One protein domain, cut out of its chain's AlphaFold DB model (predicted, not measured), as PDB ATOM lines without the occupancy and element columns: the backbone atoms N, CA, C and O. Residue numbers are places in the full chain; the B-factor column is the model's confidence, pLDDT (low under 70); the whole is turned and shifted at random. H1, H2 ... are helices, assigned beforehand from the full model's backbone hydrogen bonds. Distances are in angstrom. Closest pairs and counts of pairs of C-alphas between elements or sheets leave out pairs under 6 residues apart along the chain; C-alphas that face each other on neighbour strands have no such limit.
ATOM      1  N   ASP A  61      11.564  38.955  76.205       97.94
ATOM      2  CA  ASP A  61      10.264  38.277  76.148       97.94
ATOM      3  C   ASP A  61      10.141  37.194  77.226       97.94
ATOM      4  O   ASP A  61       9.095  37.053  77.860       97.94
ATOM      5  N   GLU A  62      11.225  36.454  77.485       97.31
ATOM      6  CA  GLU A  62      11.271  35.470  78.568       97.31
ATOM      7  C   GLU A  62      11.141  36.147  79.933       97.31
ATOM      8  O   GLU A  62      10.331  35.711  80.751       97.31
ATOM      9  N   VAL A  63      11.870  37.243  80.173       97.06
ATOM     10  CA  VAL A  63      11.758  38.026  81.416       97.06
ATOM     11  C   VAL A  63      10.336  38.554  81.602       97.06
ATOM     12  O   VAL A  63       9.787  38.449  82.702       97.06
ATOM     13  N   ALA A  64       9.708  39.078  80.547       97.50
ATOM     14  CA  ALA A  64       8.334  39.570  80.597       97.50
ATOM     15  C   ALA A  64       7.338  38.444  80.926       97.50
ATOM     16  O   ALA A  64       6.497  38.603  81.815       97.50
ATOM     17  N   ALA A  65       7.469  37.284  80.279       98.19
ATOM     18  CA  ALA A  65       6.616  36.124  80.527       98.19
ATOM     19  C   ALA A  65       6.784  35.568  81.952       98.19
ATOM     20  O   ALA A  65       5.791  35.278  82.627       98.19
ATOM     21  N   ILE A  66       8.026  35.463  82.440       97.19
ATOM     22  CA  ILE A  66       8.332  35.033  83.812       97.19
ATOM     23  C   ILE A  66       7.730  36.020  84.816       97.19
ATOM     24  O   ILE A  66       7.029  35.607  85.741       97.19
ATOM     25  N   THR A  67       7.934  37.321  84.599       97.50
ATOM     26  CA  THR A  67       7.395  38.382  85.461       97.50
ATOM     27  C   THR A  67       5.872  38.306  85.538       97.50
ATOM     28  O   THR A  67       5.316  38.259  86.634       97.50
ATOM     29  N   ALA A  68       5.186  38.200  84.396       97.88
ATOM     30  CA  ALA A  68       3.731  38.074  84.354       97.88
ATOM     31  C   ALA A  68       3.237  36.828  85.107       97.88
ATOM     32  O   ALA A  68       2.251  36.889  85.849       97.88
ATOM     33  N   ARG A  69       3.935  35.694  84.968       97.81
ATOM     34  CA  ARG A  69       3.598  34.447  85.667       97.81
ATOM     35  C   ARG A  69       3.753  34.576  87.182       97.81
ATOM     36  O   ARG A  69       2.875  34.114  87.910       97.81
ATOM     37  N   ILE A  70       4.844  35.188  87.643       97.56
ATOM     38  CA  ILE A  70       5.137  35.373  89.071       97.56
ATOM     39  C   ILE A  70       4.157  36.361  89.700       97.56
ATOM     40  O   ILE A  70       3.611  36.062  90.755       97.56
ATOM     41  N   ILE A  71       3.871  37.488  89.048       96.31
ATOM     42  CA  ILE A  71       2.915  38.477  89.571       96.31
ATOM     43  C   ILE A  71       1.503  37.880  89.672       96.31
ATOM     44  O   ILE A  71       0.797  38.130  90.642       96.31
ATOM     45  N   SER A  72       1.091  37.055  88.704       96.88
ATOM     46  CA  SER A  72      -0.263  36.478  88.692       96.88
ATOM     47  C   SER A  72      -0.464  35.279  89.625       96.88
ATOM     48  O   SER A  72      -1.588  35.043  90.053       96.88
ATOM     49  N   ASN A  73       0.585  34.503  89.928       97.06
ATOM     50  CA  ASN A  73       0.446  33.232  90.665       97.06
ATOM     51  C   ASN A  73       1.320  33.127  91.922       97.06
ATOM     52  O   ASN A  73       1.124  32.223  92.735       97.06
ATOM     53  N   GLY A  74       2.327  33.984  92.060       94.81
ATOM     54  CA  GLY A  74       3.266  33.972  93.174       94.81
ATOM     55  C   GLY A  74       2.681  34.631  94.416       94.81
ATOM     56  O   GLY A  74       1.872  35.551  94.328       94.81
ATOM     57  N   LYS A  75       3.130  34.183  95.589       96.44
ATOM     58  CA  LYS A  75       2.907  34.891  96.854       96.44
ATOM     59  C   LYS A  75       3.728  36.189  96.891       96.44
ATOM     60  O   LYS A  75       4.678  36.346  96.124       96.44
ATOM     61  N   ALA A  76       3.361  37.111  97.781       95.19
ATOM     62  CA  ALA A  76       3.972  38.441  97.864       95.19
ATOM     63  C   ALA A  76       5.499  38.402  98.076       95.19
ATOM     64  O   ALA A  76       6.229  39.184  97.479       95.19
ATOM     65  N   ASP A  77       5.989  37.450  98.870       93.50
ATOM     66  CA  ASP A  77       7.419  37.200  99.080       93.50
ATOM     67  C   ASP A  77       8.147  36.862  97.770       93.50
ATOM     68  O   ASP A  77       9.142  37.499  97.429       93.50
ATOM     69  N   LEU A  78       7.619  35.920  96.987       95.12
ATOM     70  CA  LEU A  78       8.191  35.537  95.697       95.12
ATOM     71  C   LEU A  78       8.157  36.694  94.691       95.12
ATOM     72  O   LEU A  78       9.102  36.864  93.920       95.12
ATOM     73  N   GLN A  79       7.086  37.490  94.704       96.75
ATOM     74  CA  GLN A  79       6.970  38.676  93.858       96.75
ATOM     75  C   GLN A  79       8.056  39.705  94.193       96.75
ATOM     76  O   GLN A  79       8.733  40.188  93.287       96.75
ATOM     77  N   HIS A  80       8.279  39.999  95.477       94.44
ATOM     78  CA  HIS A  80       9.336  40.917  95.903       94.44
ATOM     79  C   HIS A  80      10.730  40.387  95.559       94.44
ATOM     80  O   HIS A  80      11.535  41.126  94.991       94.44
ATOM     81  N   ILE A  81      10.998  39.102  95.828       95.31
ATOM     82  CA  ILE A  81      12.279  38.467  95.497       95.31
ATOM     83  C   ILE A  81      12.559  38.593  93.995       95.31
ATOM     84  O   ILE A  81      13.644  39.023  93.609       95.31
ATOM     85  N   TRP A  82      11.584  38.269  93.140       96.50
ATOM     86  CA  TRP A  82      11.746  38.388  91.692       96.50
ATOM     87  C   TRP A  82      12.016  39.826  91.246       96.50
ATOM     88  O   TRP A  82      12.954  40.054  90.483       96.50
ATOM     89  N   THR A  83      11.236  40.794  91.733       94.94
ATOM     90  CA  THR A  83      11.411  42.209  91.379       94.94
ATOM     91  C   THR A  83      12.813  42.703  91.721       94.94
ATOM     92  O   THR A  83      13.453  43.348  90.890       94.94
ATOM     93  N   ILE A  84      13.319  42.360  92.907       94.44
ATOM     94  CA  ILE A  84      14.659  42.771  93.334       94.44
ATOM     95  C   ILE A  84      15.722  42.083  92.474       94.44
ATOM     96  O   ILE A  84      16.591  42.768  91.938       94.44
ATOM     97  N   LEU A  85      15.647  40.763  92.276       95.06
ATOM     98  CA  LEU A  85      16.618  40.031  91.451       95.06
ATOM     99  C   LEU A  85      16.675  40.567  90.019       95.06
ATOM    100  O   LEU A  85      17.761  40.812  89.497       95.06
ATOM    101  N   ASN A  86      15.514  40.784  89.404       94.81
ATOM    102  CA  ASN A  86      15.416  41.271  88.034       94.81
ATOM    103  C   ASN A  86      15.891  42.728  87.895       94.81
ATOM    104  O   ASN A  86      16.490  43.083  86.886       94.81
ATOM    105  N   GLY A  87      15.643  43.569  88.905       92.75
ATOM    106  CA  GLY A  87      16.028  44.982  88.888       92.75
ATOM    107  C   GLY A  87      17.487  45.259  89.259       92.75
ATOM    108  O   GLY A  87      18.023  46.288  88.855       92.75
ATOM    109  N   THR A  88      18.134  44.371  90.019       92.38
ATOM    110  CA  THR A  88      19.466  44.629  90.609       92.38
ATOM    111  C   THR A  88      20.553  43.652  90.164       92.38
ATOM    112  O   THR A  88      21.733  43.984  90.229       92.38
ATOM    113  N   GLY A  89      20.187  42.441  89.729       91.06
ATOM    114  CA  GLY A  89      21.152  41.377  89.445       91.06
ATOM    115  C   GLY A  89      21.822  40.778  90.689       91.06
ATOM    116  O   GLY A  89      22.818  40.065  90.550       91.06
ATOM    117  N   CYS A  90      21.297  41.044  91.892       93.69
ATOM    118  CA  CYS A  90      21.760  40.416  93.130       93.69
ATOM    119  C   CYS A  90      21.686  38.882  93.066       93.69
ATOM    120  O   CYS A  90      20.909  38.287  92.314       93.69
ATOM    121  N   ARG A  91      22.479  38.208  93.902       91.88
ATOM    122  CA  ARG A  91      22.351  36.759  94.095       91.88
ATOM    123  C   ARG A  91      21.077  36.449  94.869       91.88
ATOM    124  O   ARG A  91      20.685  37.187  95.767       91.88
ATOM    125  N   LEU A  92      20.491  35.279  94.610       92.12
ATOM    126  CA  LEU A  92      19.302  34.814  95.336       92.12
ATOM    127  C   LEU A  92      19.480  34.881  96.860       92.12
ATOM    128  O   LEU A  92      18.590  35.372  97.539       92.12
ATOM    129  N   ALA A  93      20.637  34.449  97.373       89.12
ATOM    130  CA  ALA A  93      20.928  34.452  98.808       89.12
ATOM    131  C   ALA A  93      21.010  35.862  99.422       89.12
ATOM    132  O   ALA A  93      20.689  36.025 100.593       89.12
ATOM    133  N   GLU A  94      21.410  36.867  98.637       90.50
ATOM    134  CA  GLU A  94      21.473  38.270  99.071       90.50
ATOM    135  C   GLU A  94      20.057  38.855  99.211       90.50
ATOM    136  O   GLU A  94      19.790  39.633 100.117       90.50
ATOM    137  N   VAL A  95      19.118  38.429  98.355       93.12
ATOM    138  CA  VAL A  95      17.732  38.927  98.348       93.12
ATOM    139  C   VAL A  95      16.827  38.153  99.304       93.12
ATOM    140  O   VAL A  95      16.007  38.747  99.998       93.12
ATOM    141  N   SER A  96      16.950  36.824  99.370       90.06
ATOM    142  CA  SER A  96      16.077  35.994 100.210       90.06
ATOM    143  C   SER A  96      16.273  36.228 101.710       90.06
ATOM    144  O   SER A  96      15.392  35.890 102.493       90.06
ATOM    145  N   GLY A  97      17.437  36.756 102.106       86.81
ATOM    146  CA  GLY A  97      17.771  37.112 103.486       86.81
ATOM    147  C   GLY A  97      17.712  38.612 103.789       86.81
ATOM    148  O   GLY A  97      18.089  38.998 104.893       86.81
ATOM    149  N   LEU A  98      17.270  39.439 102.834       90.56
ATOM    150  CA  LEU A  98      17.260  40.896 102.955       90.56
ATOM    151  C   LEU A  98      16.345  41.343 104.104       90.56
ATOM    152  O   LEU A  98      15.182  40.933 104.183       90.56
ATOM    153  N   ARG A  99      16.855  42.193 104.999       90.56
ATOM    154  CA  ARG A  99      16.093  42.729 106.132       90.56
ATOM    155  C   ARG A  99      15.421  44.039 105.735       90.56
ATOM    156  O   ARG A  99      15.879  44.760 104.860       90.56
ATOM    157  N   VAL A 100      14.352  44.403 106.443       91.56
ATOM    158  CA  VAL A 100      13.690  45.710 106.254       91.56
ATOM    159  C   VAL A 100      14.658  46.870 106.517       91.56
ATOM    160  O   VAL A 100      14.590  47.882 105.830       91.56
ATOM    161  N   ALA A 101      15.583  46.705 107.469       92.75
ATOM    162  CA  ALA A 101      16.614  47.697 107.778       92.75
ATOM    163  C   ALA A 101      17.579  47.966 106.608       92.75
ATOM    164  O   ALA A 101      18.161  49.045 106.550       92.75
ATOM    165  N   ASP A 102      17.702  47.020 105.673       92.75
ATOM    166  CA  ASP A 102      18.573  47.125 104.502       92.75
ATOM    167  C   ASP A 102      17.898  47.870 103.336       92.75
ATOM    168  O   ASP A 102      18.523  48.084 102.299       92.75
ATOM    169  N   VAL A 103      16.611  48.227 103.457       93.81
ATOM    170  CA  VAL A 103      15.818  48.865 102.397       93.81
ATOM    171  C   VAL A 103      15.614  50.341 102.720       93.81
ATOM    172  O   VAL A 103      14.888  50.703 103.645       93.81
ATOM    173  N   HIS A 104      16.212  51.216 101.916       95.81
ATOM    174  CA  HIS A 104      16.221  52.658 102.153       95.81
ATOM    175  C   HIS A 104      15.326  53.371 101.138       95.81
ATOM    176  O   HIS A 104      15.772  53.720 100.046       95.81
ATOM    177  N   LEU A 105      14.054  53.580 101.487       95.06
ATOM    178  CA  LEU A 105      13.078  54.247 100.609       95.06
ATOM    179  C   LEU A 105      13.068  55.775 100.753       95.06
ATOM    180  O   LEU A 105      12.693  56.467  99.812       95.06
ATOM    181  N   ASP A 106      13.513  56.291 101.899       96.56
ATOM    182  CA  ASP A 106      13.481  57.727 102.217       96.56
ATOM    183  C   ASP A 106      14.720  58.491 101.717       96.56
ATOM    184  O   ASP A 106      14.830  59.707 101.879       96.56
ATOM    185  N   HIS A 107      15.691  57.789 101.128       95.56
ATOM    186  CA  HIS A 107      16.894  58.409 100.579       95.56
ATOM    187  C   HIS A 107      16.598  59.055  99.213       95.56
ATOM    188  O   HIS A 107      15.712  58.588  98.496       95.56
ATOM    189  N   PRO A 108      17.368  60.081  98.787       96.69
ATOM    190  CA  PRO A 108      17.154  60.746  97.495       96.69
ATOM    191  C   PRO A 108      17.149  59.790  96.295       96.69
ATOM    192  O   PRO A 108      16.473  60.038  95.300       96.69
ATOM    193  N   VAL A 109      17.907  58.697  96.404       95.06
ATOM    194  CA  VAL A 109      17.856  57.559  95.491       95.06
ATOM    195  C   VAL A 109      17.574  56.310  96.328       95.06
ATOM    196  O   VAL A 109      18.458  55.886  97.087       95.06
ATOM    197  N   PRO A 110      16.365  55.729  96.217       93.62
ATOM    198  CA  PRO A 110      16.031  54.501  96.915       93.62
ATOM    199  C   PRO A 110      16.971  53.361  96.536       93.62
ATOM    200  O   PRO A 110      17.286  53.171  95.360       93.62
ATOM    201  N   HIS A 111      17.419  52.600  97.529       93.31
ATOM    202  CA  HIS A 111      18.336  51.485  97.314       93.31
ATOM    203  C   HIS A 111      18.196  50.413  98.387       93.31
ATOM    204  O   HIS A 111      17.521  50.594  99.403       93.31
ATOM    205  N   ILE A 112      18.866  49.295  98.132       93.81
ATOM    206  CA  ILE A 112      19.085  48.236  99.107       93.81
ATOM    207  C   ILE A 112      20.573  48.157  99.434       93.81
ATOM    208  O   ILE A 112      21.415  48.333  98.547       93.81
ATOM    209  N   THR A 113      20.893  47.877 100.689       94.31
ATOM    210  CA  THR A 113      22.255  47.572 101.125       94.31
ATOM    211  C   THR A 113      22.428  46.058 101.168       94.31
ATOM    212  O   THR A 113      21.618  45.349 101.753       94.31
TER     213      THR A 113
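This is residues 61 to 113 of the 126 residues of an uncharacterized protein of Mesorhizobium sp (UniProt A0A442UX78). Two helices of equal length, H1 and H2, lie side by side as a helical hairpin, and the short helix H3 packs on H2. Beyond H3 the remaining stretch, residues 97 to 113, makes a looped tail at the end away from H1, folded back on itself where residues 103 to 104 pair antiparallel with residues 111 to 112, and residues 105 to 110 stick out. The printed part has 53 residues, with three named helices in the order H1, H2, H3 and no named strand; its class is all helix. The whole is only just loose, close to compact, with a radius of gyration of the C-alphas of 12.0 A, and only just elongated, with spans of 31 by 21 by 18 A.

Find C-alpha 61 at (10.264, 38.277, 76.148); there H1 begins, and it runs through residues 61 to 73, 18.2 A from first to last C-alpha. Next look at C-alpha 76, at (3.972, 38.441, 97.864), where H2 begins; it takes residues 76 to 88 and is also 18.2 A long. H3 takes residues 92 to 96, 6.0 A from first to last C-alpha, and ends at C-alpha 96, at (16.077, 35.994, 100.210).

Begin with H1 and H2, which form a helical hairpin across a tight link of 2 residues. They touch, and the closest C-alphas are those of Ile 71 and Gln 79, 5.9 A apart. Their lines stand at a shallow tilt of 22 degrees, and they run opposite ways. H1 touches H2 with residues 67 to 71 alone, and H2 touches H1 with residues 78 to 82 alone. From H2 a tight link of 3 residues leads to H3. H2 touches H3 with residues 81 to 85 alone, and the closest C-alphas are those of Ile 81 and Val 95, 6.2 A apart. H1 and H3 are apart. In the backbones of H1, H2 and H3, every O i to N i+4 pair is within hydrogen-bond range.

Look at Asp 61 and Ala 101 for the two C-alphas farthest apart, 33.6 A; the first and last printed C-alphas, of Asp 61 and Thr 113, are 29.2 A apart. The printed part has no cut, and both links between the helices are tight. Residues 97 to 113 hold no named element, and their C-alphas lie 10 to 20 A from the mean of the C-alphas; among them residues 105 to 110 stand free. In the B-factor column of this predicted model the mean pLDDT of the printed part is 94.5, and no printed residue is under 70.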